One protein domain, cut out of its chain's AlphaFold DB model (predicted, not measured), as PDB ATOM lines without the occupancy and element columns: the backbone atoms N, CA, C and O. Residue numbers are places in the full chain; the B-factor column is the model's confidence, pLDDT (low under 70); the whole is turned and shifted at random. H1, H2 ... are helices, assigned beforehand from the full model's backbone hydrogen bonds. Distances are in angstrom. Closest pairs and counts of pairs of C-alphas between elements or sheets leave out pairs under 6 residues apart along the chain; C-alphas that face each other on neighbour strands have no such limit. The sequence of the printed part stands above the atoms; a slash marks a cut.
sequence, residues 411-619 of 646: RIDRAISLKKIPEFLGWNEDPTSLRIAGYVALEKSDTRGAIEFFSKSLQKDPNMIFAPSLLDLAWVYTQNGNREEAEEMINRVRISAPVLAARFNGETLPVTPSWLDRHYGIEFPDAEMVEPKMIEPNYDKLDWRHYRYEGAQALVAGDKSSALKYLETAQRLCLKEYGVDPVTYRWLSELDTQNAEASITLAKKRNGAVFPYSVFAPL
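AT A GLANCE: This is residues 411 to 619 of the 646 residues of an uncharacterized protein of Candidatus Hydrogenedentes bacterium CG1_02_42_14 (UniProt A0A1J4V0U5). Two lobes of helices lie at the two ends of an elongated model: H8 to H11, with the longest helix H9 among them, run up and down to make one, and H1 to H7 arch round to make the other, with H2 to H6 running up and down in it. Within each lobe every helix packs on the next along the chain, the long stretch of residues 520 to 543 leads from one lobe to the other, and H12 folds back between the lobes without touching any helix. The 209 printed residues hold twelve named helices, H1 to H12 in order, and no named strand, and the class is all helix. The whole is compact, with a radius of gyration of the C-alphas of 19.1 A, and its C-alphas span 57 by 33 by 32 A.

HOW THE PARTS SIT: H9, residues 560 to 577, touches H8, residues 544 to 556, opposite ways at a shallow tilt of 18 degrees, with the C-alphas of Gly 551 and Ala 563 closest at 4.2 A. H9 also touches H10, residues 582 to 591, opposite ways at a shallow tilt of 32 degrees, the closest C-alphas being those of Leu 567 and Thr 584, 5.8 A apart. H8, H9 and H10 form an up-and-down bundle, each running against the one before it. H10 touches H11, residues 596 to 607, as a helical hairpin at a shallow tilt of 12 degrees, with the C-alphas of Ser 589 and Ala 596 closest at 4.0 A. In the other lobe H2, residues 431 to 443, H3, residues 447 to 460, and H4, residues 468 to 479, form a second up-and-down bundle. H2 and H3 touch at a shallow tilt of 8 degrees, opposite ways, closest at the C-alphas of Gly 438 and Ala 450, 4.0 A. H3 and H4 touch at 26 degrees, a shallow tilt, closest at the C-alphas of Phe 454 and Ser 469, 5.7 A. H1, residues 411 to 417, touches H2 the same way, with the C-alphas of Ile 416 and Val 440 closest at 4.9 A. H4 touches H5, residues 483 to 496, as a hairpin, closest at the C-alphas of Ala 474 and Ala 486, 3.9 A. With residues 490 to 494 alone, H5 touches H6, residues 498 to 505, closest at the C-alphas of Arg 494 and Ala 501, 5.1 A. H6 and H7, residues 515 to 519, only just touch, with 3 pairs of C-alphas within 8 A, the closest being those of Val 499 and Asp 517, 6.3 A. H12, residues 612 to 619, is near H4, with 5 pairs of C-alphas within 10 A. H1 to H7 are apart from H8 to H11. Every O i to N i+4 pair is within hydrogen-bond range in H1 to H4 and H6 to H11; in H5 it is 9 of 10 and in H12 2 of 4.

IN THESE COORDINATES: H9 is 25.6 A from first to last C-alpha, beginning at C-alpha 560 (-26.380, -45.533, -22.179). H5 is 20.8 A long, H3 19.7 A, H2 18.9 A and H8 18.5 A. H1 begins at C-alpha 411 (-17.895, -40.984, 21.110), and H12 ends at C-alpha 619 (-19.462, -32.590, 7.615).

THE WHOLE: The two C-alphas farthest apart are those of Leu 425 and Gly 558, 60.3 A. The printed part has no cut. The links H1 to H2, 13 residues, and H7 to H8, 24 residues, are long. The mean pLDDT of the printed part is 73.7, and 77 residues are under 70, among them residues 411 to 418, 514 to 529 and 596 to 619; H12 has a mean of 40.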
ATOM      1  N   ARG A 411     -17.809 -41.303  19.670       47.84
ATOM      2  CA  ARG A 411     -17.895 -40.984  21.110       47.84
ATOM      3  C   ARG A 411     -19.150 -40.201  21.431       47.84
ATOM      4  O   ARG A 411     -19.690 -40.355  22.520       47.84
ATOM      5  N   ILE A 412     -19.590 -39.357  20.503       47.34
ATOM      6  CA  ILE A 412     -20.861 -38.671  20.627       47.34
ATOM      7  C   ILE A 412     -22.004 -39.668  20.424       47.34
ATOM      8  O   ILE A 412     -22.895 -39.687  21.259       47.34
ATOM      9  N   ASP A 413     -21.942 -40.564  19.436       49.88
ATOM     10  CA  ASP A 413     -22.904 -41.668  19.274       49.88
ATOM     11  C   ASP A 413     -22.963 -42.531  20.544       49.88
ATOM     12  O   ASP A 413     -24.027 -42.964  20.989       49.88
ATOM     13  N   ARG A 414     -21.818 -42.728  21.201       56.44
ATOM     14  CA  ARG A 414     -21.711 -43.397  22.495       56.44
ATOM     15  C   ARG A 414     -22.297 -42.553  23.626       56.44
ATOM     16  O   ARG A 414     -23.007 -43.090  24.457       56.44
ATOM     17  N   ALA A 415     -22.028 -41.254  23.693       54.62
ATOM     18  CA  ALA A 415     -22.583 -40.365  24.718       54.62
ATOM     19  C   ALA A 415     -24.116 -40.268  24.608       54.62
ATOM     20  O   ALA A 415     -24.817 -40.372  25.616       54.62
ATOM     21  N   ILE A 416     -24.617 -40.164  23.375       55.34
ATOM     22  CA  ILE A 416     -26.028 -40.220  22.989       55.34
ATOM     23  C   ILE A 416     -26.624 -41.573  23.399       55.34
ATOM     24  O   ILE A 416     -27.564 -41.599  24.192       55.34
ATOM     25  N   SER A 417     -26.032 -42.702  22.989       56.88
ATOM     26  CA  SER A 417     -26.551 -44.037  23.349       56.88
ATOM     27  C   SER A 417     -26.455 -44.362  24.845       56.88
ATOM     28  O   SER A 417     -27.337 -45.018  25.394       56.88
ATOM     29  N   LEU A 418     -25.432 -43.861  25.543       65.62
ATOM     30  CA  LEU A 418     -25.291 -43.962  27.000       65.62
ATOM     31  C   LEU A 418     -26.143 -42.935  27.757       65.62
ATOM     32  O   LEU A 418     -26.154 -42.951  28.990       65.62
ATOM     33  N   LYS A 419     -26.841 -42.039  27.048       70.50
ATOM     34  CA  LYS A 419     -27.686 -40.979  27.613       70.50
ATOM     35  C   LYS A 419     -26.938 -40.086  28.617       70.50
ATOM     36  O   LYS A 419     -27.517 -39.616  29.604       70.50
ATOM     37  N   LYS A 420     -25.643 -39.841  28.387       71.12
ATOM     38  CA  LYS A 420     -24.778 -39.011  29.241       71.12
ATOM     39  C   LYS A 420     -24.279 -37.796  28.476       71.12
ATOM     40  O   LYS A 420     -23.756 -37.919  27.376       71.12
ATOM     41  N   ILE A 421     -24.413 -36.627  29.093       65.00
ATOM     42  CA  ILE A 421     -23.828 -35.392  28.574       65.00
ATOM     43  C   ILE A 421     -22.321 -35.438  28.869       65.00
ATOM     44  O   ILE A 421     -21.950 -35.777  29.996       65.00
ATOM     45  N   PRO A 422     -21.440 -35.144  27.900       55.69
ATOM     46  CA  PRO A 422     -20.014 -35.018  28.174       55.69
ATOM     47  C   PRO A 422     -19.769 -33.845  29.134       55.69
ATOM     48  O   PRO A 422     -19.927 -32.687  28.760       55.69
ATOM     49  N   GLU A 423     -19.392 -34.129  30.379       52.44
ATOM     50  CA  GLU A 423     -19.046 -33.094  31.356       52.44
ATOM     51  C   GLU A 423     -17.561 -32.729  31.219       52.44
ATOM     52  O   GLU A 423     -16.677 -33.473  31.642       52.44
ATOM     53  N   PHE A 424     -17.273 -31.576  30.616       57.03
ATOM     54  CA  PHE A 424     -15.943 -30.959  30.634       57.03
ATOM     55  C   PHE A 424     -16.047 -29.467  30.969       57.03
ATOM     56  O   PHE A 424     -17.109 -28.865  30.835       57.03
ATOM     57  N   LEU A 425     -14.968 -28.851  31.455       42.59
ATOM     58  CA  LEU A 425     -15.005 -27.453  31.890       42.59
ATOM     59  C   LEU A 425     -15.462 -26.540  30.734       42.59
ATOM     60  O   LEU A 425     -14.841 -26.526  29.677       42.59
ATOM     61  N   GLY A 426     -16.559 -25.800  30.927       57.28
ATOM     62  CA  GLY A 426     -17.118 -24.910  29.901       57.28
ATOM     63  C   GLY A 426     -18.022 -25.580  28.856       57.28
ATOM     64  O   GLY A 426     -18.419 -24.913  27.905       57.28
ATOM     65  N   TRP A 427     -18.404 -26.854  29.018       64.62
ATOM     66  CA  TRP A 427     -19.294 -27.545  28.067       64.62
ATOM     67  C   TRP A 427     -20.651 -26.839  27.875       64.62
ATOM     68  O   TRP A 427     -21.215 -26.853  26.786       64.62
ATOM     69  N   ASN A 428     -21.167 -26.182  28.915       74.44
ATOM     70  CA  ASN A 428     -22.411 -25.407  28.875       74.44
ATOM     71  C   ASN A 428     -22.265 -24.041  28.175       74.44
ATOM     72  O   ASN A 428     -23.256 -23.341  27.968       74.44
ATOM     73  N   GLU A 429     -21.037 -23.657  27.831       71.25
ATOM     74  CA  GLU A 429     -20.698 -22.447  27.084       71.25
ATOM     75  C   GLU A 429     -20.266 -22.761  25.643       71.25
ATOM     76  O   GLU A 429     -20.266 -21.851  24.813       71.25
ATOM     77  N   ASP A 430     -19.934 -24.020  25.334       69.12
ATOM     78  CA  ASP A 430     -19.580 -24.485  23.992       69.12
ATOM     79  C   ASP A 430     -20.839 -24.809  23.158       69.12
ATOM     80  O   ASP A 430     -21.586 -25.736  23.495       69.12
ATOM     81  N   PRO A 431     -21.072 -24.108  22.032       74.38
ATOM     82  CA  PRO A 431     -22.187 -24.381  21.131       74.38
ATOM     83  C   PRO A 431     -22.287 -25.846  20.668       74.38
ATOM     84  O   PRO A 431     -23.398 -26.372  20.556       74.38
ATOM     85  N   THR A 432     -21.156 -26.526  20.439       70.31
ATOM     86  CA  THR A 432     -21.136 -27.933  19.985       70.31
ATOM     87  C   THR A 432     -21.634 -28.868  21.072       70.31
ATOM     88  O   THR A 432     -22.474 -29.729  20.826       70.31
ATOM     89  N   SER A 433     -21.154 -28.676  22.292       72.06
ATOM     90  CA  SER A 433     -21.513 -29.494  23.447       72.06
ATOM     91  C   SER A 433     -22.946 -29.274  23.888       72.06
ATOM     92  O   SER A 433     -23.632 -30.242  24.209       72.06
ATOM     93  N   LEU A 434     -23.437 -28.036  23.815       81.62
ATOM     94  CA  LEU A 434     -24.856 -27.735  23.983       81.62
ATOM     95  C   LEU A 434     -25.700 -28.479  22.944       81.62
ATOM     96  O   LEU A 434     -26.680 -29.121  23.299       81.62
ATOM     97  N   ARG A 435     -25.294 -28.494  21.673       82.06
ATOM     98  CA  ARG A 435     -26.001 -29.262  20.640       82.06
ATOM     99  C   ARG A 435     -25.984 -30.772  20.922       82.06
ATOM    100  O   ARG A 435     -27.018 -31.425  20.814       82.06
ATOM    101  N   ILE A 436     -24.851 -31.329  21.354       74.06
ATOM    102  CA  ILE A 436     -24.750 -32.739  21.780       74.06
ATOM    103  C   ILE A 436     -25.693 -33.026  22.954       74.06
ATOM    104  O   ILE A 436     -26.401 -34.032  22.945       74.06
ATOM    105  N   ALA A 437     -25.741 -32.135  23.945       80.19
ATOM    106  CA  ALA A 437     -26.667 -32.236  25.065       80.19
ATOM    107  C   ALA A 437     -28.132 -32.205  24.599       80.19
ATOM    108  O   ALA A 437     -28.948 -32.952  25.137       80.19
ATOM    109  N   GLY A 438     -28.446 -31.430  23.555       84.12
ATOM    110  CA  GLY A 438     -29.752 -31.435  22.897       84.12
ATOM    111  C   GLY A 438     -30.133 -32.813  22.352       84.12
ATOM    112  O   GLY A 438     -31.218 -33.309  22.645       84.12
ATOM    113  N   TYR A 439     -29.219 -33.500  21.664       79.38
ATOM    114  CA  TYR A 439     -29.456 -34.878  21.211       79.38
ATOM    115  C   TYR A 439     -29.579 -35.884  22.363       79.38
ATOM    116  O   TYR A 439     -30.449 -36.752  22.331       79.38
ATOM    117  N   VAL A 440     -28.767 -35.750  23.416       76.88
ATOM    118  CA  VAL A 440     -28.897 -36.582  24.627       76.88
ATOM    119  C   VAL A 440     -30.264 -36.377  25.297       76.88
ATOM    120  O   VAL A 440     -30.832 -37.334  25.825       76.88
ATOM    121  N   ALA A 441     -30.802 -35.154  25.284       83.12
ATOM    122  CA  ALA A 441     -32.137 -34.856  25.796       83.12
ATOM    123  C   ALA A 441     -33.231 -35.513  24.936       83.12
ATOM    124  O   ALA A 441     -34.128 -36.155  25.483       83.12
ATOM    125  N   LEU A 442     -33.107 -35.479  23.604       81.38
ATOM    126  CA  LEU A 442     -34.029 -36.174  22.695       81.38
ATOM    127  C   LEU A 442     -34.074 -37.689  22.928       81.38
ATOM    128  O   LEU A 442     -35.158 -38.260  23.010       81.38
ATOM    129  N   GLU A 443     -32.925 -38.336  23.134       75.12
ATOM    130  CA  GLU A 443     -32.846 -39.768  23.484       75.12
ATOM    131  C   GLU A 443     -33.477 -40.111  24.844       75.12
ATOM    132  O   GLU A 443     -33.833 -41.261  25.135       75.12
ATOM    133  N   LYS A 444     -33.601 -39.114  25.723       84.06
ATOM    134  CA  LYS A 444     -34.332 -39.212  26.993       84.06
ATOM    135  C   LYS A 444     -35.808 -38.841  26.854       84.06
ATOM    136  O   LYS A 444     -36.501 -38.802  27.865       84.06
ATOM    137  N   SER A 445     -36.276 -38.574  25.633       87.31
ATOM    138  CA  SER A 445     -37.609 -38.034  25.349       87.31
ATOM    139  C   SER A 445     -37.879 -36.687  26.040       87.31
ATOM    140  O   SER A 445     -39.031 -36.309  26.237       87.31
ATOM    141  N   ASP A 446     -36.825 -35.944  26.392       91.12
ATOM    142  CA  ASP A 446     -36.893 -34.599  26.963       91.12
ATOM    143  C   ASP A 446     -36.829 -33.554  25.842       91.12
ATOM    144  O   ASP A 446     -35.792 -32.952  25.549       91.12
ATOM    145  N   THR A 447     -37.963 -33.356  25.169       92.56
ATOM    146  CA  THR A 447     -38.076 -32.407  24.051       92.56
ATOM    147  C   THR A 447     -37.879 -30.959  24.497       92.56
ATOM    148  O   THR A 447     -37.318 -30.159  23.749       92.56
ATOM    149  N   ARG A 448     -38.278 -30.615  25.727       94.62
ATOM    150  CA  ARG A 448     -38.083 -29.275  26.292       94.62
ATOM    151  C   ARG A 448     -36.603 -28.995  26.545       94.62
ATOM    152  O   ARG A 448     -36.120 -27.941  26.136       94.62
ATOM    153  N   GLY A 449     -35.886 -29.938  27.157       92.00
ATOM    154  CA  GLY A 449     -34.440 -29.844  27.346       92.00
ATOM    155  C   GLY A 449     -33.695 -29.781  26.016       92.00
ATOM    156  O   GLY A 449     -32.773 -28.982  25.869       92.00
ATOM    157  N   ALA A 450     -34.139 -30.534  25.006       88.50
ATOM    158  CA  ALA A 450     -33.575 -30.457  23.662       88.50
ATOM    159  C   ALA A 450     -33.719 -29.060  23.039       88.50
ATOM    160  O   ALA A 450     -32.726 -28.496  22.578       88.50
ATOM    161  N   ILE A 451     -34.922 -28.466  23.082       93.06
ATOM    162  CA  ILE A 451     -35.162 -27.090  22.614       93.06
ATOM    163  C   ILE A 451     -34.269 -26.108  23.367       93.06
ATOM    164  O   ILE A 451     -33.646 -25.250  22.744       93.06
ATOM    165  N   GLU A 452     -34.182 -26.227  24.693       93.69
ATOM    166  CA  GLU A 452     -33.349 -25.352  25.513       93.69
ATOM    167  C   GLU A 452     -31.874 -25.442  25.107       93.69
ATOM    168  O   GLU A 452     -31.224 -24.417  24.898       93.69
ATOM    169  N   PHE A 453     -31.348 -26.654  24.947       90.00
ATOM    170  CA  PHE A 453     -29.958 -26.885  24.580       90.00
ATOM    171  C   PHE A 453     -29.632 -26.432  23.154       90.00
ATOM    172  O   PHE A 453     -28.630 -25.740  22.960       90.00
ATOM    173  N   PHE A 454     -30.475 -26.736  22.163       90.00
ATOM    174  CA  PHE A 454     -30.268 -26.259  20.794       90.00
ATOM    175  C   PHE A 454     -30.427 -24.737  20.686       90.00
ATOM    176  O   PHE A 454     -29.639 -24.084  20.002       90.00
ATOM    177  N   SER A 455     -31.372 -24.146  21.422       91.06
ATOM    178  CA  SER A 455     -31.546 -22.688  21.484       91.06
ATOM    179  C   SER A 455     -30.349 -22.017  22.143       91.06
ATOM    180  O   SER A 455     -29.844 -21.027  21.623       91.06
ATOM    181  N   LYS A 456     -29.840 -22.569  23.251       88.12
ATOM    182  CA  LYS A 456     -28.605 -22.094  23.887       88.12
ATOM    183  C   LYS A 456     -27.417 -22.231  22.941       88.12
ATOM    184  O   LYS A 456     -26.653 -21.283  22.822       88.12
ATOM    185  N   SER A 457     -27.285 -23.354  22.231       83.81
ATOM    186  CA  SER A 457     -26.247 -23.546  21.207       83.81
ATOM    187  C   SER A 457     -26.301 -22.429  20.159       83.81
ATOM    188  O   SER A 457     -25.302 -21.748  19.936       83.81
ATOM    189  N   LEU A 458     -27.491 -22.150  19.614       84.50
ATOM    190  CA  LEU A 458     -27.712 -21.092  18.625       84.50
ATOM    191  C   LEU A 458     -27.501 -19.679  19.197       84.50
ATOM    192  O   LEU A 458     -27.010 -18.796  18.505       84.50
ATOM    193  N   GLN A 459     -27.852 -19.434  20.460       86.06
ATOM    194  CA  GLN A 459     -27.582 -18.154  21.128       86.06
ATOM    195  C   GLN A 459     -26.082 -17.925  21.340       86.06
ATOM    196  O   GLN A 459     -25.620 -16.783  21.295       86.06
ATOM    197  N   LYS A 460     -25.329 -18.998  21.617       77.56
ATOM    198  CA  LYS A 460     -23.879 -18.956  21.835       77.56
ATOM    199  C   LYS A 460     -23.104 -18.854  20.527       77.56
ATOM    200  O   LYS A 460     -22.055 -18.232  20.515       77.56
ATOM    201  N   ASP A 461     -23.603 -19.406  19.432       71.69
ATOM    202  CA  ASP A 461     -23.053 -19.129  18.111       71.69
ATOM    203  C   ASP A 461     -24.196 -19.054  17.084       71.69
ATOM    204  O   ASP A 461     -24.630 -20.068  16.532       71.69
ATOM    205  N   PRO A 462     -24.713 -17.838  16.809       70.25
ATOM    206  CA  PRO A 462     -25.791 -17.633  15.835       70.25
ATOM    207  C   PRO A 462     -25.405 -18.083  14.429       70.25
ATOM    208  O   PRO A 462     -26.269 -18.357  13.596       70.25
ATOM    209  N   ASN A 463     -24.095 -18.157  14.193       58.09
ATOM    210  CA  ASN A 463     -23.478 -18.548  12.951       58.09
ATOM    211  C   ASN A 463     -22.817 -19.916  13.077       58.09
ATOM    212  O   ASN A 463     -21.924 -20.143  12.263       58.09
ATOM    213  N   MET A 464     -23.203 -20.777  14.048       53.81
ATOM    214  CA  MET A 464     -22.592 -22.091  14.312       53.81
ATOM    215  C   MET A 464     -22.756 -23.019  13.113       53.81
ATOM    216  O   MET A 464     -23.621 -23.884  12.999       53.81
ATOM    217  N   ILE A 465     -21.906 -22.675  12.172       49.66
ATOM    218  CA  ILE A 465     -21.527 -23.177  10.886       49.66
ATOM    219  C   ILE A 465     -22.735 -23.735  10.088       49.66
ATOM    220  O   ILE A 465     -22.717 -24.808   9.496       49.66
ATOM    221  N   PHE A 466     -23.775 -22.882  10.066       50.66
ATOM    222  CA  PHE A 466     -24.740 -22.563   8.996       50.66
ATOM    223  C   PHE A 466     -26.070 -23.314   8.794       50.66
ATOM    224  O   PHE A 466     -26.832 -22.946   7.901       50.66
ATOM    225  N   ALA A 467     -26.424 -24.289   9.616       58.91
ATOM    226  CA  ALA A 467     -27.740 -24.937   9.533       58.91
ATOM    227  C   ALA A 467     -28.059 -25.882  10.688       58.91
ATOM    228  O   ALA A 467     -29.221 -25.926  11.080       58.91
ATOM    229  N   PRO A 468     -27.101 -26.651  11.245       67.62
ATOM    230  CA  PRO A 468     -27.489 -27.831  11.998       67.62
ATOM    231  C   PRO A 468     -28.333 -27.535  13.240       67.62
ATOM    232  O   PRO A 468     -29.401 -28.110  13.343       67.62
ATOM    233  N   SER A 469     -27.969 -26.573  14.099       76.75
ATOM    234  CA  SER A 469     -28.798 -26.236  15.274       76.75
ATOM    235  C   SER A 469     -30.156 -25.613  14.907       76.75
ATOM    236  O   SER A 469     -31.128 -25.807  15.630       76.75
ATOM    237  N   LEU A 470     -30.247 -24.881  13.787       82.81
ATOM    238  CA  LEU A 470     -31.518 -24.345  13.276       82.81
ATOM    239  C   LEU A 470     -32.413 -25.467  12.740       82.81
ATOM    240  O   LEU A 470     -33.599 -25.493  13.042       82.81
ATOM    241  N   LEU A 471     -31.848 -26.412  11.987       82.50
ATOM    242  CA  LEU A 471     -32.563 -27.588  11.492       82.50
ATOM    243  C   LEU A 471     -32.918 -28.561  12.620       82.50
ATOM    244  O   LEU A 471     -33.992 -29.150  12.598       82.50
ATOM    245  N   ASP A 472     -32.065 -28.688  13.635       85.25
ATOM    246  CA  ASP A 472     -32.349 -29.460  14.842       85.25
ATOM    247  C   ASP A 472     -33.537 -28.842  15.590       85.25
ATOM    248  O   ASP A 472     -34.482 -29.552  15.924       85.25
ATOM    249  N   LEU A 473     -33.556 -27.514  15.777       89.19
ATOM    250  CA  LEU A 473     -34.710 -26.807  16.344       89.19
ATOM    251  C   LEU A 473     -35.962 -26.967  15.481       89.19
ATOM    252  O   LEU A 473     -37.015 -27.297  16.018       89.19
ATOM    253  N   ALA A 474     -35.851 -26.787  14.162       86.31
ATOM    254  CA  ALA A 474     -36.968 -26.968  13.240       86.31
ATOM    255  C   ALA A 474     -37.564 -28.374  13.345       86.31
ATOM    256  O   ALA A 474     -38.784 -28.545  13.354       86.31
ATOM    257  N   TRP A 475     -36.704 -29.384  13.481       85.12
ATOM    258  CA  TRP A 475     -37.119 -30.767  13.640       85.12
ATOM    259  C   TRP A 475     -37.870 -30.966  14.956       85.12
ATOM    260  O   TRP A 475     -38.990 -31.477  14.939       85.12
ATOM    261  N   VAL A 476     -37.311 -30.511  16.084       88.25
ATOM    262  CA  VAL A 476     -37.974 -30.652  17.391       88.25
ATOM    263  C   VAL A 476     -39.299 -29.884  17.436       88.25
ATOM    264  O   VAL A 476     -40.292 -30.414  17.933       88.25
ATOM    265  N   TYR A 477     -39.360 -28.677  16.866       92.44
ATOM    266  CA  TYR A 477     -40.602 -27.910  16.751       92.44
ATOM    267  C   TYR A 477     -41.645 -28.619  15.886       92.44
ATOM    268  O   TYR A 477     -42.801 -28.723  16.297       92.44
ATOM    269  N   THR A 478     -41.237 -29.215  14.763       84.50
ATOM    270  CA  THR A 478     -42.130 -30.027  13.922       84.50
ATOM    271  C   THR A 478     -42.711 -31.206  14.702       84.50
ATOM    272  O   THR A 478     -43.920 -31.433  14.649       84.50
ATOM    273  N   GLN A 479     -41.883 -31.930  15.467       83.50
ATOM    274  CA  GLN A 479     -42.336 -33.066  16.287       83.50
ATOM    275  C   GLN A 479     -43.305 -32.641  17.402       83.50
ATOM    276  O   GLN A 479     -44.210 -33.397  17.746       83.50
ATOM    277  N   ASN A 480     -43.153 -31.429  17.935       90.38
ATOM    278  CA  ASN A 480     -44.010 -30.891  18.992       90.38
ATOM    279  C   ASN A 480     -45.282 -30.192  18.467       90.38
ATOM    280  O   ASN A 480     -46.087 -29.730  19.269       90.38
ATOM    281  N   GLY A 481     -45.477 -30.107  17.145       90.56
ATOM    282  CA  GLY A 481     -46.621 -29.419  16.529       90.56
ATOM    283  C   GLY A 481     -46.468 -27.899  16.382       90.56
ATOM    284  O   GLY A 481     -47.396 -27.240  15.915       90.56
ATOM    285  N   ASN A 482     -45.295 -27.353  16.702       94.25
ATOM    286  CA  ASN A 482     -44.950 -25.932  16.603       94.25
ATOM    287  C   ASN A 482     -44.511 -25.588  15.170       94.25
ATOM    288  O   ASN A 482     -43.326 -25.446  14.870       94.25
ATOM    289  N   ARG A 483     -45.465 -25.573  14.236       91.00
ATOM    290  CA  ARG A 483     -45.162 -25.449  12.799       91.00
ATOM    291  C   ARG A 483     -44.570 -24.094  12.412       91.00
ATOM    292  O   ARG A 483     -43.688 -24.060  11.563       91.00
ATOM    293  N   GLU A 484     -45.039 -23.015  13.030       93.69
ATOM    294  CA  GLU A 484     -44.613 -21.651  12.703       93.69
ATOM    295  C   GLU A 484     -43.138 -21.430  13.066       93.69
ATOM    296  O   GLU A 484     -42.343 -20.995  12.234       93.69
ATOM    297  N   GLU A 485     -42.731 -21.845  14.266       93.31
ATOM    298  CA  GLU A 485     -41.342 -21.758  14.716       93.31
ATOM    299  C   GLU A 485     -40.424 -22.686  13.911       93.31
ATOM    300  O   GLU A 485     -39.275 -22.338  13.630       93.31
ATOM    301  N   ALA A 486     -40.917 -23.863  13.506       88.81
ATOM    302  CA  ALA A 486     -40.166 -24.751  12.625       88.81
ATOM    303  C   ALA A 486     -39.877 -24.084  11.271       88.81
ATOM    304  O   ALA A 486     -38.728 -24.070  10.819       88.81
ATOM    305  N   GLU A 487     -40.901 -23.496  10.656       88.50
ATOM    306  CA  GLU A 487     -40.801 -22.809   9.371       88.50
ATOM    307  C   GLU A 487     -39.894 -21.573   9.448       88.50
ATOM    308  O   GLU A 487     -39.070 -21.357   8.556       88.50
ATOM    309  N   GLU A 488     -39.953 -20.809  10.543       92.50
ATOM    310  CA  GLU A 488     -39.035 -19.694  10.792       92.50
ATOM    311  C   GLU A 488     -37.570 -20.161  10.782       92.50
ATOM    312  O   GLU A 488     -36.725 -19.578  10.090       92.50
ATOM    313  N   MET A 489     -37.252 -21.239  11.509       90.62
ATOM    314  CA  MET A 489     -35.887 -21.767  11.561       90.62
ATOM    315  C   MET A 489     -35.418 -22.250  10.183       90.62
ATOM    316  O   MET A 489     -34.290 -21.951   9.782       90.62
ATOM    317  N   ILE A 490     -36.278 -22.938   9.425       85.31
ATOM    318  CA  ILE A 490     -35.963 -23.404   8.068       85.31
ATOM    319  C   ILE A 490     -35.719 -22.227   7.119       85.31
ATOM    320  O   ILE A 490     -34.749 -22.239   6.358       85.31
ATOM    321  N   ASN A 491     -36.554 -21.190   7.174       88.12
ATOM    322  CA  ASN A 491     -36.407 -20.005   6.330       88.12
ATOM    323  C   ASN A 491     -35.099 -19.262   6.610       88.12
ATOM    324  O   ASN A 491     -34.443 -18.794   5.679       88.12
ATOM    325  N   ARG A 492     -34.651 -19.232   7.869       86.44
ATOM    326  CA  ARG A 492     -33.329 -18.696   8.222       86.44
ATOM    327  C   ARG A 492     -32.191 -19.509   7.607       86.44
ATOM    328  O   ARG A 492     -31.253 -18.913   7.082       86.44
ATOM    329  N   VAL A 493     -32.279 -20.843   7.622       83.19
ATOM    330  CA  VAL A 493     -31.288 -21.717   6.963       83.19
ATOM    331  C   VAL A 493     -31.305 -21.518   5.454       83.19
ATOM    332  O   VAL A 493     -30.247 -21.462   4.835       83.19
ATOM    333  N   ARG A 494     -32.488 -21.349   4.856       84.38
ATOM    334  CA  ARG A 494     -32.657 -21.178   3.411       84.38
ATOM    335  C   ARG A 494     -31.886 -19.979   2.859       84.38
ATOM    336  O   ARG A 494     -31.428 -20.034   1.729       84.38
ATOM    337  N   ILE A 495     -31.683 -18.919   3.638       80.44
ATOM    338  CA  ILE A 495     -30.910 -17.747   3.195       80.44
ATOM    339  C   ILE A 495     -29.428 -18.100   2.971       80.44
ATOM    340  O   ILE A 495     -28.812 -17.603   2.030       80.44
ATOM    341  N   SER A 496     -28.847 -18.952   3.819       71.56
ATOM    342  CA  SER A 496     -27.412 -19.277   3.797       71.56
ATOM    343  C   SER A 496     -27.071 -20.635   3.183       71.56
ATOM    344  O   SER A 496     -25.956 -20.801   2.700       71.56
ATOM    345  N   ALA A 497     -28.000 -21.588   3.233       75.50
ATOM    346  CA  ALA A 497     -27.854 -22.984   2.822       75.50
ATOM    347  C   ALA A 497     -29.154 -23.477   2.144       75.50
ATOM    348  O   ALA A 497     -29.845 -24.363   2.661       75.50
ATOM    349  N   PRO A 498     -29.576 -22.849   1.034       77.69
ATOM    350  CA  PRO A 498     -30.879 -23.087   0.427       77.69
ATOM    351  C   PRO A 498     -31.074 -24.549  -0.012       77.69
ATOM    352  O   PRO A 498     -32.181 -25.067   0.124       77.69
ATOM    353  N   VAL A 499     -30.024 -25.252  -0.461       72.88
ATOM    354  CA  VAL A 499     -30.129 -26.682  -0.822       72.88
ATOM    355  C   VAL A 499     -30.330 -27.546   0.418       72.88
ATOM    356  O   VAL A 499     -31.146 -28.467   0.418       72.88
ATOM    357  N   LEU A 500     -29.607 -27.245   1.492       76.31
ATOM    358  CA  LEU A 500     -29.745 -27.949   2.759       76.31
ATOM    359  C   LEU A 500     -31.142 -27.755   3.384       76.31
ATOM    360  O   LEU A 500     -31.741 -28.730   3.839       76.31
ATOM    361  N   ALA A 501     -31.694 -26.540   3.341       80.31
ATOM    362  CA  ALA A 501     -33.066 -26.260   3.777       80.31
ATOM    363  C   ALA A 501     -34.107 -27.014   2.933       80.31
ATOM    364  O   ALA A 501     -35.004 -27.651   3.485       80.31
ATOM    365  N   ALA A 502     -33.957 -27.001   1.605       73.81
ATOM    366  CA  ALA A 502     -34.839 -27.737   0.703       73.81
ATOM    367  C   ALA A 502     -34.801 -29.247   0.986       73.81
ATOM    368  O   ALA A 502     -35.844 -29.881   1.129       73.81
ATOM    369  N   ARG A 503     -33.605 -29.818   1.181       69.75
ATOM    370  CA  ARG A 503     -33.436 -31.237   1.528       69.75
ATOM    371  C   ARG A 503     -34.089 -31.592   2.864       69.75
ATOM    372  O   ARG A 503     -34.664 -32.668   2.981       69.75
ATOM    373  N   PHE A 504     -34.003 -30.706   3.856       74.81
ATOM    374  CA  PHE A 504     -34.649 -30.898   5.155       74.81
ATOM    375  C   PHE A 504     -36.180 -30.943   5.040       74.81
ATOM    376  O   PHE A 504     -36.811 -31.801   5.651       74.81
ATOM    377  N   ASN A 505     -36.764 -30.081   4.204       73.19
ATOM    378  CA  ASN A 505     -38.206 -30.048   3.944       73.19
ATOM    379  C   ASN A 505     -38.698 -31.117   2.958       73.19
ATOM    380  O   ASN A 505     -39.900 -31.207   2.711       73.19
ATOM    381  N   GLY A 506     -37.797 -31.908   2.368       68.38
ATOM    382  CA  GLY A 506     -38.145 -32.809   1.268       68.38
ATOM    383  C   GLY A 506     -38.625 -32.066   0.017       68.38
ATOM    384  O   GLY A 506     -39.388 -32.618  -0.771       68.38
ATOM    385  N   GLU A 507     -38.215 -30.809  -0.154       71.44
ATOM    386  CA  GLU A 507     -38.554 -30.007  -1.323       71.44
ATOM    387  C   GLU A 507     -37.759 -30.452  -2.540       71.44
ATOM    388  O   GLU A 507     -36.547 -30.660  -2.488       71.44
ATOM    389  N   THR A 508     -38.463 -30.510  -3.663       54.56
ATOM    390  CA  THR A 508     -37.933 -30.922  -4.959       54.56
ATOM    391  C   THR A 508     -37.578 -29.733  -5.866       54.56
ATOM    392  O   THR A 508     -37.302 -29.874  -7.053       54.56
ATOM    393  N   LEU A 509     -37.604 -28.508  -5.340       55.72
ATOM    394  CA  LEU A 509     -37.440 -27.320  -6.173       55.72
ATOM    395  C   LEU A 509     -35.983 -27.145  -6.644       55.72
ATOM    396  O   LEU A 509     -35.046 -27.461  -5.902       55.72
ATOM    397  N   PRO A 510     -35.760 -26.596  -7.855       57.50
ATOM    398  CA  PRO A 510     -34.430 -26.243  -8.323       57.50
ATOM    399  C   PRO A 510     -33.893 -25.091  -7.474       57.50
ATOM    400  O   PRO A 510     -34.296 -23.936  -7.608       57.50
ATOM    401  N   VAL A 511     -32.965 -25.420  -6.584       65.94
ATOM    402  CA  VAL A 511     -32.313 -24.458  -5.708       65.94
ATOM    403  C   VAL A 511     -30.846 -24.361  -6.090       65.94
ATOM    404  O   VAL A 511     -30.132 -25.360  -6.105       65.94
ATOM    405  N   THR A 512     -30.381 -23.155  -6.420       69.31
ATOM    406  CA  THR A 512     -28.965 -22.930  -6.717       69.31
ATOM    407  C   THR A 512     -28.135 -23.141  -5.448       69.31
ATOM    408  O   THR A 512     -28.396 -22.459  -4.453       69.31
ATOM    409  N   PRO A 513     -27.119 -24.026  -5.464       70.62
ATOM    410  CA  PRO A 513     -26.248 -24.228  -4.315       70.62
ATOM    411  C   PRO A 513     -25.540 -22.930  -3.959       70.62
ATOM    412  O   PRO A 513     -24.822 -22.351  -4.788       70.62
ATOM    413  N   SER A 514     -25.719 -22.491  -2.717       69.38
ATOM    414  CA  SER A 514     -24.908 -21.418  -2.153       69.38
ATOM    415  C   SER A 514     -23.435 -21.842  -2.088       69.38
ATOM    416  O   SER A 514     -23.095 -23.024  -2.198       69.38
ATOM    417  N   TRP A 515     -22.532 -20.882  -1.862       60.03
ATOM    418  CA  TRP A 515     -21.122 -21.187  -1.575       60.03
ATOM    419  C   TRP A 515     -20.983 -22.230  -0.461       60.03
ATOM    420  O   TRP A 515     -20.121 -23.103  -0.514       60.03
ATOM    421  N   LEU A 516     -21.870 -22.154   0.523       58.25
ATOM    422  CA  LEU A 516     -21.875 -23.019   1.675       58.25
ATOM    423  C   LEU A 516     -22.354 -24.440   1.357       58.25
ATOM    424  O   LEU A 516     -21.716 -25.403   1.776       58.25
ATOM    425  N   ASP A 517     -23.434 -24.574   0.586       62.59
ATOM    426  CA  ASP A 517     -23.907 -25.876   0.105       62.59
ATOM    427  C   ASP A 517     -22.779 -26.588  -0.664       62.59
ATOM    428  O   ASP A 517     -22.460 -27.743  -0.385       62.59
ATOM    429  N   ARG A 518     -22.067 -25.857  -1.538       60.03
ATOM    430  CA  ARG A 518     -20.891 -26.371  -2.265       60.03
ATOM    431  C   ARG A 518     -19.725 -26.712  -1.337       60.03
ATOM    432  O   ARG A 518     -19.075 -27.736  -1.533       60.03
ATOM    433  N   HIS A 519     -19.463 -25.885  -0.323       52.62
ATOM    434  CA  HIS A 519     -18.409 -26.128   0.667       52.62
ATOM    435  C   HIS A 519     -18.627 -27.450   1.421       52.62
ATOM    436  O   HIS A 519     -17.662 -28.154   1.719       52.62
ATOM    437  N   TYR A 520     -19.887 -27.826   1.659       54.47
ATOM    438  CA  TYR A 520     -20.269 -29.098   2.279       54.47
ATOM    439  C   TYR A 520     -20.564 -30.230   1.289       54.47
ATOM    440  O   TYR A 520     -20.983 -31.306   1.709       54.47
ATOM    441  N   GLY A 521     -20.353 -30.031  -0.015       56.81
ATOM    442  CA  GLY A 521     -20.680 -31.041  -1.028       56.81
ATOM    443  C   GLY A 521     -22.175 -31.385  -1.089       56.81
ATOM    444  O   GLY A 521     -22.545 -32.485  -1.499       56.81
ATOM    445  N   ILE A 522     -23.040 -30.467  -0.655       65.19
ATOM    446  CA  ILE A 522     -24.494 -30.580  -0.725       65.19
ATOM    447  C   ILE A 522     -24.909 -30.000  -2.073       65.19
ATOM    448  O   ILE A 522     -25.139 -28.804  -2.216       65.19
ATOM    449  N   GLU A 523     -24.910 -30.841  -3.099       60.41
ATOM    450  CA  GLU A 523     -24.936 -30.321  -4.463       60.41
ATOM    451  C   GLU A 523     -26.365 -30.148  -5.005       60.41
ATOM    452  O   GLU A 523     -26.572 -29.149  -5.677       60.41
ATOM    453  N   PHE A 524     -27.369 -30.981  -4.655       59.94
ATOM    454  CA  PHE A 524     -28.774 -30.788  -5.096       59.94
ATOM    455  C   PHE A 524     -29.812 -31.462  -4.165       59.94
ATOM    456  O   PHE A 524     -29.536 -32.558  -3.669       59.94
ATOM    457  N   PRO A 525     -30.999 -30.858  -3.925       53.19
ATOM    458  CA  PRO A 525     -32.039 -31.451  -3.079       53.19
ATOM    459  C   PRO A 525     -32.969 -32.391  -3.863       53.19
ATOM    460  O   PRO A 525     -33.434 -33.378  -3.300       53.19
ATOM    461  N   ASP A 526     -33.160 -32.140  -5.164       63.66
ATOM    462  CA  ASP A 526     -33.971 -32.974  -6.045       63.66
ATOM    463  C   ASP A 526     -33.139 -33.661  -7.121       63.66
ATOM    464  O   ASP A 526     -32.568 -33.010  -7.994       63.66
ATOM    465  N   ALA A 527     -33.121 -34.989  -7.098       60.03
ATOM    466  CA  ALA A 527     -32.517 -35.764  -8.168       60.03
ATOM    467  C   ALA A 527     -33.255 -35.595  -9.503       60.03
ATOM    468  O   ALA A 527     -32.617 -35.720 -10.548       60.03
ATOM    469  N   GLU A 528     -34.567 -35.326  -9.485       62.72
ATOM    470  CA  GLU A 528     -35.433 -35.255 -10.671       62.72
ATOM    471  C   GLU A 528     -35.192 -34.002 -11.529       62.72
ATOM    472  O   GLU A 528     -35.379 -34.029 -12.749       62.72
ATOM    473  N   MET A 529     -34.648 -32.943 -10.932       66.06
ATOM    474  CA  MET A 529     -34.355 -31.680 -11.621       66.06
ATOM    475  C   MET A 529     -32.902 -31.555 -12.090       66.06
ATOM    476  O   MET A 529     -32.577 -30.651 -12.858       66.06
ATOM    477  N   VAL A 530     -32.006 -32.440 -11.641       71.62
ATOM    478  CA  VAL A 530     -30.607 -32.417 -12.080       71.62
ATOM    479  C   VAL A 530     -30.522 -33.002 -13.479       71.62
ATOM    480  O   VAL A 530     -30.665 -34.209 -13.678       71.62
ATOM    481  N   GLU A 531     -30.275 -32.143 -14.462       81.19
ATOM    482  CA  GLU A 531     -29.960 -32.588 -15.812       81.19
ATOM    483  C   GLU A 531     -28.482 -33.001 -15.916       81.19
ATOM    484  O   GLU A 531     -27.620 -32.365 -15.303       81.19
ATOM    485  N   PRO A 532     -28.139 -33.996 -16.755       83.94
ATOM    486  CA  PRO A 532     -26.754 -34.427 -16.938       83.94
ATOM    487  C   PRO A 532     -25.765 -33.287 -17.259       83.94
ATOM    488  O   PRO A 532     -24.643 -33.265 -16.757       83.94
ATOM    489  N   LYS A 533     -26.195 -32.273 -18.024       83.75
ATOM    490  CA  LYS A 533     -25.372 -31.100 -18.377       83.75
ATOM    491  C   LYS A 533     -25.023 -30.177 -17.198       83.75
ATOM    492  O   LYS A 533     -24.151 -29.328 -17.345       83.75
ATOM    493  N   MET A 534     -25.723 -30.299 -16.069       76.81
ATOM    494  CA  MET A 534     -25.530 -29.458 -14.882       76.81
ATOM    495  C   MET A 534     -24.445 -29.995 -13.945       76.81
ATOM    496  O   MET A 534     -24.042 -29.295 -13.019       76.81
ATOM    497  N   ILE A 535     -23.977 -31.230 -14.158       76.12
ATOM    498  CA  ILE A 535     -22.909 -31.807 -13.343       76.12
ATOM    499  C   ILE A 535     -21.582 -31.171 -13.746       76.12
ATOM    500  O   ILE A 535     -21.118 -31.326 -14.875       76.12
ATOM    501  N   GLU A 536     -20.960 -30.469 -12.801       76.50
ATOM    502  CA  GLU A 536     -19.623 -29.907 -12.973       76.50
ATOM    503  C   GLU A 536     -18.556 -31.028 -12.972       76.50
ATOM    504  O   GLU A 536     -18.709 -32.039 -12.275       76.50
ATOM    505  N   PRO A 537     -17.459 -30.880 -13.738       77.00
ATOM    506  CA  PRO A 537     -16.382 -31.863 -13.771       77.00
ATOM    507  C   PRO A 537     -15.696 -32.008 -12.410       77.00
ATOM    508  O   PRO A 537     -15.261 -31.028 -11.807       77.00
ATOM    509  N   ASN A 538     -15.507 -33.255 -11.966       75.25
ATOM    510  CA  ASN A 538     -14.575 -33.583 -10.889       75.25
ATOM    511  C   ASN A 538     -13.392 -34.367 -11.468       75.25
ATOM    512  O   ASN A 538     -13.566 -35.383 -12.141       75.25
ATOM    513  N   TYR A 539     -12.183 -33.870 -11.220       71.25
ATOM    514  CA  TYR A 539     -10.947 -34.408 -11.785       71.25
ATOM    515  C   TYR A 539     -10.297 -35.505 -10.924       71.25
ATOM    516  O   TYR A 539      -9.314 -36.110 -11.356       71.25
ATOM    517  N   ASP A 540     -10.809 -35.775  -9.719       68.75
ATOM    518  CA  ASP A 540     -10.305 -36.851  -8.863       68.75
ATOM    519  C   ASP A 540     -10.958 -38.192  -9.213       68.75
ATOM    520  O   ASP A 540     -12.091 -38.474  -8.834       68.75
ATOM    521  N   LYS A 541     -10.213 -39.060  -9.906       81.25
ATOM    522  CA  LYS A 541     -10.680 -40.395 -10.315       81.25
ATOM    523  C   LYS A 541     -10.958 -41.350  -9.153       81.25
ATOM    524  O   LYS A 541     -11.457 -42.442  -9.397       81.25
ATOM    525  N   LEU A 542     -10.585 -41.007  -7.923       70.06
ATOM    526  CA  LEU A 542     -10.925 -41.798  -6.742       70.06
ATOM    527  C   LEU A 542     -12.247 -41.347  -6.106       70.06
ATOM    528  O   LEU A 542     -12.817 -42.094  -5.315       70.06
ATOM    529  N   ASP A 543     -12.745 -40.164  -6.473       75.06
ATOM    530  CA  ASP A 543     -13.986 -39.586  -5.967       75.06
ATOM    531  C   ASP A 543     -15.183 -40.064  -6.809       75.06
ATOM    532  O   ASP A 543     -15.147 -40.108  -8.043       75.06
ATOM    533  N   TRP A 544     -16.286 -40.407  -6.145       82.69
ATOM    534  CA  TRP A 544     -17.524 -40.830  -6.802       82.69
ATOM    535  C   TRP A 544     -18.091 -39.759  -7.747       82.69
ATOM    536  O   TRP A 544     -18.694 -40.098  -8.766       82.69
ATOM    537  N   ARG A 545     -17.852 -38.471  -7.461       83.12
ATOM    538  CA  ARG A 545     -18.308 -37.345  -8.289       83.12
ATOM    539  C   ARG A 545     -17.652 -37.314  -9.667       83.12
ATOM    540  O   ARG A 545     -18.293 -36.854 -10.607       83.12
ATOM    541  N   HIS A 546     -16.423 -37.825  -9.811       85.56
ATOM    542  CA  HIS A 546     -15.787 -37.968 -11.126       85.56
ATOM    543  C   HIS A 546     -16.605 -38.912 -12.003       85.56
ATOM    544  O   HIS A 546     -17.009 -38.559 -13.105       85.56
ATOM    545  N   TYR A 547     -16.936 -40.084 -11.470       89.81
ATOM    546  CA  TYR A 547     -17.727 -41.071 -12.195       89.81
ATOM    547  C   TYR A 547     -19.176 -40.631 -12.412       89.81
ATOM    548  O   TYR A 547     -19.756 -40.959 -13.441       89.81
ATOM    549  N   ARG A 548     -19.754 -39.832 -11.506       91.06
ATOM    550  CA  ARG A 548     -21.061 -39.208 -11.753       91.06
ATOM    551  C   ARG A 548     -20.998 -38.222 -12.923       91.06
ATOM    552  O   ARG A 548     -21.902 -38.229 -13.751       91.06
ATOM    553  N   TYR A 549     -19.938 -37.414 -13.017       91.88
ATOM    554  CA  TYR A 549     -19.716 -36.519 -14.155       91.88
ATOM    555  C   TYR A 549     -19.534 -37.290 -15.468       91.88
ATOM    556  O   TYR A 549     -20.231 -37.000 -16.433       91.88
ATOM    557  N   GLU A 550     -18.669 -38.307 -15.505       93.19
ATOM    558  CA  GLU A 550     -18.472 -39.147 -16.699       93.19
ATOM    559  C   GLU A 550     -19.774 -39.855 -17.114       93.19
ATOM    560  O   GLU A 550     -20.115 -39.906 -18.294       93.19
ATOM    561  N   GLY A 551     -20.551 -40.340 -16.138       93.75
ATOM    562  CA  GLY A 551     -21.879 -40.907 -16.369       93.75
ATOM    563  C   GLY A 551     -22.857 -39.893 -16.961       93.75
ATOM    564  O   GLY A 551     -23.571 -40.205 -17.911       93.75
ATOM    565  N   ALA A 552     -22.838 -38.657 -16.465       91.19
ATOM    566  CA  ALA A 552     -23.646 -37.568 -16.992       91.19
ATOM    567  C   ALA A 552     -23.234 -37.179 -18.424       91.19
ATOM    568  O   ALA A 552     -24.093 -37.038 -19.290       91.19
ATOM    569  N   GLN A 553     -21.935 -37.077 -18.720       94.62
ATOM    570  CA  GLN A 553     -21.450 -36.812 -20.081       94.62
ATOM    571  C   GLN A 553     -21.833 -37.940 -21.049       94.62
ATOM    572  O   GLN A 553     -22.255 -37.669 -22.173       94.62
ATOM    573  N   ALA A 554     -21.761 -39.199 -20.605       93.81
ATOM    574  CA  ALA A 554     -22.215 -40.342 -21.390       93.81
ATOM    575  C   ALA A 554     -23.731 -40.290 -21.668       93.81
ATOM    576  O   ALA A 554     -24.146 -40.543 -22.798       93.81
ATOM    577  N   LEU A 555     -24.551 -39.876 -20.691       92.69
ATOM    578  CA  LEU A 555     -25.983 -39.620 -20.898       92.69
ATOM    579  C   LEU A 555     -26.232 -38.510 -21.930       92.69
ATOM    580  O   LEU A 555     -27.057 -38.699 -22.822       92.69
ATOM    581  N   VAL A 556     -25.502 -37.386 -21.857       92.75
ATOM    582  CA  VAL A 556     -25.594 -36.288 -22.846       92.75
ATOM    583  C   VAL A 556     -25.219 -36.772 -24.249       92.75
ATOM    584  O   VAL A 556     -25.858 -36.385 -25.224       92.75
ATOM    585  N   ALA A 557     -24.215 -37.643 -24.356       93.69
ATOM    586  CA  ALA A 557     -23.776 -38.233 -25.618       93.69
ATOM    587  C   ALA A 557     -24.699 -39.356 -26.138       93.69
ATOM    588  O   ALA A 557     -24.475 -39.868 -27.234       93.69
ATOM    589  N   GLY A 558     -25.718 -39.764 -25.372       94.25
ATOM    590  CA  GLY A 558     -26.596 -40.887 -25.708       94.25
ATOM    591  C   GLY A 558     -25.969 -42.277 -25.511       94.25
ATOM    592  O   GLY A 558     -26.580 -43.278 -25.887       94.25
ATOM    593  N   ASP A 559     -24.784 -42.373 -24.901       96.31
ATOM    594  CA  ASP A 559     -24.097 -43.634 -24.605       96.31
ATOM    595  C   ASP A 559     -24.585 -44.229 -23.276       96.31
ATOM    596  O   ASP A 559     -23.957 -44.117 -22.217       96.31
ATOM    597  N   LYS A 560     -25.741 -44.896 -23.340       94.88
ATOM    598  CA  LYS A 560     -26.380 -45.533 -22.179       94.88
ATOM    599  C   LYS A 560     -25.508 -46.601 -21.508       94.88
ATOM    600  O   LYS A 560     -25.584 -46.764 -20.294       94.88
ATOM    601  N   SER A 561     -24.685 -47.319 -22.277       93.81
ATOM    602  CA  SER A 561     -23.841 -48.408 -21.765       93.81
ATOM    603  C   SER A 561     -22.707 -47.864 -20.894       93.81
ATOM    604  O   SER A 561     -22.514 -48.307 -19.757       93.81
ATOM    605  N   SER A 562     -22.002 -46.839 -21.385       93.75
ATOM    606  CA  SER A 562     -20.976 -46.158 -20.592       93.75
ATOM    607  C   SER A 562     -21.582 -45.423 -19.398       93.75
ATOM    608  O   SER A 562     -21.022 -45.492 -18.303       93.75
ATOM    609  N   ALA A 563     -22.745 -44.781 -19.576       95.12
ATOM    610  CA  ALA A 563     -23.458 -44.114 -18.492       95.12
ATOM    611  C   ALA A 563     -23.767 -45.072 -17.334       95.12
ATOM    612  O   ALA A 563     -23.421 -44.771 -16.193       95.12
ATOM    613  N   LEU A 564     -24.327 -46.251 -17.627       93.94
ATOM    614  CA  LEU A 564     -24.632 -47.275 -16.625       93.94
ATOM    615  C   LEU A 564     -23.375 -47.670 -15.838       93.94
ATOM    616  O   LEU A 564     -23.344 -47.558 -14.614       93.94
ATOM    617  N   LYS A 565     -22.294 -48.028 -16.541       94.50
ATOM    618  CA  LYS A 565     -21.023 -48.438 -15.923       94.50
ATOM    619  C   LYS A 565     -20.425 -47.358 -15.014       94.50
ATOM    620  O   LYS A 565     -19.900 -47.658 -13.932       94.50
ATOM    621  N   TYR A 566     -20.446 -46.102 -15.456       95.00
ATOM    622  CA  TYR A 566     -19.917 -44.988 -14.675       95.00
ATOM    623  C   TYR A 566     -20.784 -44.690 -13.454       95.00
ATOM    624  O   TYR A 566     -20.248 -44.554 -12.354       95.00
ATOM    625  N   LEU A 567     -22.106 -44.679 -13.608       92.88
ATOM    626  CA  LEU A 567     -23.024 -44.422 -12.505       92.88
ATOM    627  C   LEU A 567     -23.011 -45.553 -11.464       92.88
ATOM    628  O   LEU A 567     -23.015 -45.269 -10.270       92.88
ATOM    629  N   GLU A 568     -22.856 -46.820 -11.858       91.06
ATOM    630  CA  GLU A 568     -22.648 -47.930 -10.911       91.06
ATOM    631  C   GLU A 568     -21.350 -47.756 -10.112       91.06
ATOM    632  O   GLU A 568     -21.292 -47.999  -8.901       91.06
ATOM    633  N   THR A 569     -20.291 -47.301 -10.786       90.19
ATOM    634  CA  THR A 569     -19.000 -47.030 -10.148       90.19
ATOM    635  C   THR A 569     -19.112 -45.872  -9.159       90.19
ATOM    636  O   THR A 569     -18.652 -46.009  -8.021       90.19
ATOM    637  N   ALA A 570     -19.765 -44.776  -9.559       86.75
ATOM    638  CA  ALA A 570     -20.079 -43.645  -8.692       86.75
ATOM    639  C   ALA A 570     -20.877 -44.110  -7.469       86.75
ATOM    640  O   ALA A 570     -20.496 -43.824  -6.337       86.75
ATOM    641  N   GLN A 571     -21.915 -44.923  -7.675       85.56
ATOM    642  CA  GLN A 571     -22.780 -45.401  -6.606       85.56
ATOM    643  C   GLN A 571     -22.041 -46.283  -5.597       85.56
ATOM    644  O   GLN A 571     -22.211 -46.135  -4.385       85.56
ATOM    645  N   ARG A 572     -21.189 -47.192  -6.080       85.06
ATOM    646  CA  ARG A 572     -20.364 -48.056  -5.228       85.06
ATOM    647  C   ARG A 572     -19.376 -47.249  -4.386       85.06
ATOM    648  O   ARG A 572     -19.193 -47.557  -3.209       85.06
ATOM    649  N   LEU A 573     -18.730 -46.245  -4.979       75.31
ATOM    650  CA  LEU A 573     -17.791 -45.369  -4.273       75.31
ATOM    651  C   LEU A 573     -18.521 -44.471  -3.264       75.31
ATOM    652  O   LEU A 573     -18.110 -44.403  -2.109       75.31
ATOM    653  N   CYS A 574     -19.652 -43.882  -3.659       75.38
ATOM    654  CA  CYS A 574     -20.485 -43.060  -2.787       75.38
ATOM    655  C   CYS A 574     -20.990 -43.862  -1.576       75.38
ATOM    656  O   CYS A 574     -20.833 -43.418  -0.442       75.38
ATOM    657  N   LEU A 575     -21.461 -45.104  -1.772       68.38
ATOM    658  CA  LEU A 575     -21.909 -45.984  -0.677       68.38
ATOM    659  C   LEU A 575     -20.834 -46.275   0.357       68.38
ATOM    660  O   LEU A 575     -21.147 -46.437   1.535       68.38
ATOM    661  N   LYS A 576     -19.580 -46.363  -0.077       66.12
ATOM    662  CA  LYS A 576     -18.454 -46.636   0.809       66.12
ATOM    663  C   LYS A 576     -18.101 -45.431   1.685       66.12
ATOM    664  O   LYS A 576     -17.550 -45.624   2.766       66.12
ATOM    665  N   GLU A 577     -18.382 -44.215   1.220       53.16
ATOM    666  CA  GLU A 577     -17.883 -42.984   1.843       53.16
ATOM    667  C   GLU A 577     -18.970 -42.098   2.464       53.16
ATOM    668  O   GLU A 577     -18.740 -41.536   3.534       53.16
ATOM    669  N   TYR A 578     -20.125 -41.973   1.809       54.22
ATOM    670  CA  TYR A 578     -21.160 -40.975   2.110       54.22
ATOM    671  C   TYR A 578     -22.594 -41.531   2.085       54.22
ATOM    672  O   TYR A 578     -23.526 -40.839   2.490       54.22
ATOM    673  N   GLY A 579     -22.788 -42.776   1.637       67.94
ATOM    674  CA  GLY A 579     -24.100 -43.412   1.536       67.94
ATOM    675  C   GLY A 579     -24.700 -43.328   0.130       67.94
ATOM    676  O   GLY A 579     -24.099 -43.766  -0.846       67.94
ATOM    677  N   VAL A 580     -25.945 -42.878   0.028       64.81
ATOM    678  CA  VAL A 580     -26.727 -42.903  -1.217       64.81
ATOM    679  C   VAL A 580     -26.672 -41.529  -1.894       64.81
ATOM    680  O   VAL A 580     -27.022 -40.539  -1.253       64.81
ATOM    681  N   ASP A 581     -26.281 -41.468  -3.174       75.25
ATOM    682  CA  ASP A 581     -26.411 -40.263  -4.009       75.25
ATOM    683  C   ASP A 581     -27.723 -40.339  -4.810       75.25
ATOM    684  O   ASP A 581     -27.847 -41.191  -5.695       75.25
ATOM    685  N   PRO A 582     -28.718 -39.484  -4.519       69.75
ATOM    686  CA  PRO A 582     -30.028 -39.551  -5.162       69.75
ATOM    687  C   PRO A 582     -29.974 -39.365  -6.686       69.75
ATOM    688  O   PRO A 582     -30.716 -40.033  -7.403       69.75
ATOM    689  N   VAL A 583     -29.076 -38.503  -7.182       78.62
ATOM    690  CA  VAL A 583     -28.909 -38.210  -8.618       78.62
ATOM    691  C   VAL A 583     -28.417 -39.448  -9.367       78.62
ATOM    692  O   VAL A 583     -29.028 -39.873 -10.346       78.62
ATOM    693  N   THR A 584     -27.351 -40.075  -8.864       82.75
ATOM    694  CA  THR A 584     -26.809 -41.314  -9.432       82.75
ATOM    695  C   THR A 584     -27.854 -42.429  -9.416       82.75
ATOM    696  O   THR A 584     -28.034 -43.112 -10.421       82.75
ATOM    697  N   TYR A 585     -28.593 -42.592  -8.313       79.88
ATOM    698  CA  TYR A 585     -29.633 -43.620  -8.209       79.88
ATOM    699  C   TYR A 585     -30.792 -43.421  -9.181       79.88
ATOM    700  O   TYR A 585     -31.256 -44.399  -9.769       79.88
ATOM    701  N   ARG A 586     -31.257 -42.181  -9.359       83.56
ATOM    702  CA  ARG A 586     -32.300 -41.860 -10.333       83.56
ATOM    703  C   ARG A 586     -31.866 -42.295 -11.728       83.56
ATOM    704  O   ARG A 586     -32.559 -43.085 -12.362       83.56
ATOM    705  N   TRP A 587     -30.708 -41.839 -12.192       88.50
ATOM    706  CA  TRP A 587     -30.250 -42.167 -13.540       88.50
ATOM    707  C   TRP A 587     -29.955 -43.658 -13.717       88.50
ATOM    708  O   TRP A 587     -30.249 -44.208 -14.773       88.50
ATOM    709  N   LEU A 588     -29.464 -44.348 -12.681       87.19
ATOM    710  CA  LEU A 588     -29.370 -45.811 -12.701       87.19
ATOM    711  C   LEU A 588     -30.742 -46.470 -12.884       87.19
ATOM    712  O   LEU A 588     -30.863 -47.395 -13.678       87.19
ATOM    713  N   SER A 589     -31.780 -45.975 -12.206       80.62
ATOM    714  CA  SER A 589     -33.143 -46.505 -12.340       80.62
ATOM    715  C   SER A 589     -33.774 -46.227 -13.712       80.62
ATOM    716  O   SER A 589     -34.566 -47.029 -14.200       80.62
ATOM    717  N   GLU A 590     -33.389 -45.130 -14.368       85.62
ATOM    718  CA  GLU A 590     -33.812 -44.805 -15.738       85.62
ATOM    719  C   GLU A 590     -33.077 -45.654 -16.793       85.62
ATOM    720  O   GLU A 590     -33.620 -45.919 -17.869       85.62
ATOM    721  N   LEU A 591     -31.846 -46.085 -16.498       89.06
ATOM    722  CA  LEU A 591     -31.010 -46.893 -17.392       89.06
ATOM    723  C   LEU A 591     -31.233 -48.404 -17.241       89.06
ATOM    724  O   LEU A 591     -31.139 -49.123 -18.233       89.06
ATOM    725  N   ASP A 592     -31.531 -48.876 -16.030       85.44
ATOM    726  CA  ASP A 592     -31.765 -50.283 -15.695       85.44
ATOM    727  C   ASP A 592     -33.126 -50.450 -15.005       85.44
ATOM    728  O   ASP A 592     -33.253 -50.526 -13.779       85.44
ATOM    729  N   THR A 593     -34.172 -50.513 -15.828       72.38
ATOM    730  CA  THR A 593     -35.565 -50.606 -15.374       72.38
ATOM    731  C   THR A 593     -35.875 -51.902 -14.625       72.38
ATOM    732  O   THR A 593     -36.812 -51.922 -13.830       72.38
ATOM    733  N   GLN A 594     -35.094 -52.972 -14.826       78.19
ATOM    734  CA  GLN A 594     -35.292 -54.246 -14.126       78.19
ATOM    735  C   GLN A 594     -34.821 -54.174 -12.670       78.19
ATOM    736  O   GLN A 594     -35.447 -54.768 -11.794       78.19
ATOM    737  N   ASN A 595     -33.766 -53.404 -12.393       72.69
ATOM    738  CA  ASN A 595     -33.247 -53.202 -11.037       72.69
ATOM    739  C   ASN A 595     -33.677 -51.869 -10.405       72.69
ATOM    740  O   ASN A 595     -33.357 -51.610  -9.238       72.69
ATOM    741  N   ALA A 596     -34.414 -51.033 -11.139       60.94
ATOM    742  CA  ALA A 596     -34.892 -49.721 -10.713       60.94
ATOM    743  C   ALA A 596     -35.671 -49.771  -9.397       60.94
ATOM    744  O   ALA A 596     -35.372 -49.029  -8.464       60.94
ATOM    745  N   GLU A 597     -36.633 -50.684  -9.278       59.41
ATOM    746  CA  GLU A 597     -37.515 -50.762  -8.114       59.41
ATOM    747  C   GLU A 597     -36.780 -51.271  -6.863       59.41
ATOM    748  O   GLU A 597     -36.946 -50.721  -5.770       59.41
ATOM    749  N   ALA A 598     -35.879 -52.246  -7.024       69.56
ATOM    750  CA  ALA A 598     -34.993 -52.714  -5.956       69.56
ATOM    751  C   ALA A 598     -34.015 -51.616  -5.506       69.56
ATOM    752  O   ALA A 598     -33.772 -51.443  -4.310       69.56
ATOM    753  N   SER A 599     -33.502 -50.835  -6.455       59.41
ATOM    754  CA  SER A 599     -32.578 -49.728  -6.217       59.41
ATOM    755  C   SER A 599     -33.258 -48.554  -5.507       59.41
ATOM    756  O   SER A 599     -32.743 -48.075  -4.497       59.41
ATOM    757  N   ILE A 600     -34.456 -48.159  -5.950       58.47
ATOM    758  CA  ILE A 600     -35.298 -47.135  -5.312       58.47
ATOM    759  C   ILE A 600     -35.735 -47.592  -3.917       58.47
ATOM    760  O   ILE A 600     -35.692 -46.808  -2.970       58.47
ATOM    761  N   THR A 601     -36.104 -48.863  -3.749       63.53
ATOM    762  CA  THR A 601     -36.477 -49.429  -2.444       63.53
ATOM    763  C   THR A 601     -35.287 -49.464  -1.488       63.53
ATOM    764  O   THR A 601     -35.427 -49.106  -0.319       63.53
ATOM    765  N   LEU A 602     -34.094 -49.830  -1.965       62.06
ATOM    766  CA  LEU A 602     -32.869 -49.810  -1.167       62.06
ATOM    767  C   LEU A 602     -32.469 -48.377  -0.786       62.06
ATOM    768  O   LEU A 602     -32.098 -48.143   0.365       62.06
ATOM    769  N   ALA A 603     -32.593 -47.424  -1.714       56.12
ATOM    770  CA  ALA A 603     -32.358 -46.004  -1.476       56.12
ATOM    771  C   ALA A 603     -33.349 -45.432  -0.452       56.12
ATOM    772  O   ALA A 603     -32.921 -44.808   0.511       56.12
ATOM    773  N   LYS A 604     -34.653 -45.714  -0.580       58.03
ATOM    774  CA  LYS A 604     -35.693 -45.298   0.378       58.03
ATOM    775  C   LYS A 604     -35.520 -45.954   1.749       58.03
ATOM    776  O   LYS A 604     -35.619 -45.270   2.760       58.03
ATOM    777  N   LYS A 605     -35.193 -47.249   1.807       59.56
ATOM    778  CA  LYS A 605     -34.931 -47.976   3.063       59.56
ATOM    779  C   LYS A 605     -33.686 -47.456   3.783       59.56
ATOM    780  O   LYS A 605     -33.655 -47.435   5.009       59.56
ATOM    781  N   ARG A 606     -32.661 -47.036   3.034       54.09
ATOM    782  CA  ARG A 606     -31.445 -46.436   3.598       54.09
ATOM    783  C   ARG A 606     -31.654 -44.963   3.955       54.09
ATOM    784  O   ARG A 606     -31.280 -44.583   5.051       54.09
ATOM    785  N   ASN A 607     -32.340 -44.167   3.138       47.12
ATOM    786  CA  ASN A 607     -32.670 -42.769   3.453       47.12
ATOM    787  C   ASN A 607     -33.699 -42.633   4.591       47.12
ATOM    788  O   ASN A 607     -33.642 -41.663   5.333       47.12
ATOM    789  N   GLY A 608     -34.604 -43.601   4.770       39.12
ATOM    790  CA  GLY A 608     -35.629 -43.592   5.824       39.12
ATOM    791  C   GLY A 608     -35.136 -44.005   7.217       39.12
ATOM    792  O   GLY A 608     -35.871 -43.847   8.185       39.12
ATOM    793  N   ALA A 609     -33.908 -44.525   7.332       33.66
ATOM    794  CA  ALA A 609     -33.289 -44.917   8.606       33.66
ATOM    795  C   ALA A 609     -31.958 -44.197   8.886       33.66
ATOM    796  O   ALA A 609     -31.415 -44.283   9.988       33.66
ATOM    797  N   VAL A 610     -31.419 -43.476   7.903       35.28
ATOM    798  CA  VAL A 610     -30.226 -42.649   8.064       35.28
ATOM    799  C   VAL A 610     -30.680 -41.299   8.613       35.28
ATOM    800  O   VAL A 610     -30.982 -40.360   7.882       35.28
ATOM    801  N   PHE A 611     -30.776 -41.252   9.943       42.12
ATOM    802  CA  PHE A 611     -30.876 -40.027  10.734       42.12
ATOM    803  C   PHE A 611     -29.919 -38.945  10.185       42.12
ATOM    804  O   PHE A 611     -28.817 -39.286   9.741       42.12
ATOM    805  N   PRO A 612     -30.250 -37.642  10.313       47.81
ATOM    806  CA  PRO A 612     -29.348 -36.534   9.970       47.81
ATOM    807  C   PRO A 612     -27.939 -36.723  10.558       47.81
ATOM    808  O   PRO A 612     -26.936 -36.323   9.974       47.81
ATOM    809  N   TYR A 613     -27.851 -37.402  11.698       36.53
ATOM    810  CA  TYR A 613     -26.627 -37.580  12.451       36.53
ATOM    811  C   TYR A 613     -25.466 -38.195  11.655       36.53
ATOM    812  O   TYR A 613     -24.387 -37.616  11.641       36.53
ATOM    813  N   SER A 614     -25.650 -39.302  10.929       36.69
ATOM    814  CA  SER A 614     -24.529 -39.977  10.243       36.69
ATOM    815  C   SER A 614     -24.130 -39.337   8.908       36.69
ATOM    816  O   SER A 614     -23.002 -39.536   8.458       36.69
ATOM    817  N   VAL A 615     -25.005 -38.521   8.307       40.34
ATOM    818  CA  VAL A 615     -24.718 -37.742   7.083       40.34
ATOM    819  C   VAL A 615     -24.104 -36.381   7.424       40.34
ATOM    820  O   VAL A 615     -23.203 -35.925   6.721       40.34
ATOM    821  N   PHE A 616     -24.516 -35.753   8.531       42.88
ATOM    822  CA  PHE A 616     -23.970 -34.467   8.975       42.88
ATOM    823  C   PHE A 616     -22.749 -34.606   9.898       42.88
ATOM    824  O   PHE A 616     -21.880 -33.740   9.855       42.88
ATOM    825  N   ALA A 617     -22.594 -35.689  10.674       37.09
ATOM    826  CA  ALA A 617     -21.417 -35.912  11.532       37.09
ATOM    827  C   ALA A 617     -20.069 -35.840  10.786       37.09
ATOM    828  O   ALA A 617     -19.141 -35.226  11.316       37.09
ATOM    829  N   PRO A 618     -19.918 -36.373   9.557       37.47
ATOM    830  CA  PRO A 618     -18.687 -36.205   8.786       37.47
ATOM    831  C   PRO A 618     -18.454 -34.754   8.332       37.47
ATOM    832  O   PRO A 618     -17.304 -34.313   8.305       37.47
ATOM    833  N   LEU A 619     -19.520 -34.004   8.019       37.72
ATOM    834  CA  LEU A 619     -19.462 -32.590   7.615       37.72
ATOM    835  C   LEU A 619     -19.091 -31.663   8.783       37.72
ATOM    836  O   LEU A 619     -18.447 -30.641   8.573       37.72
TER     837      LEU A 619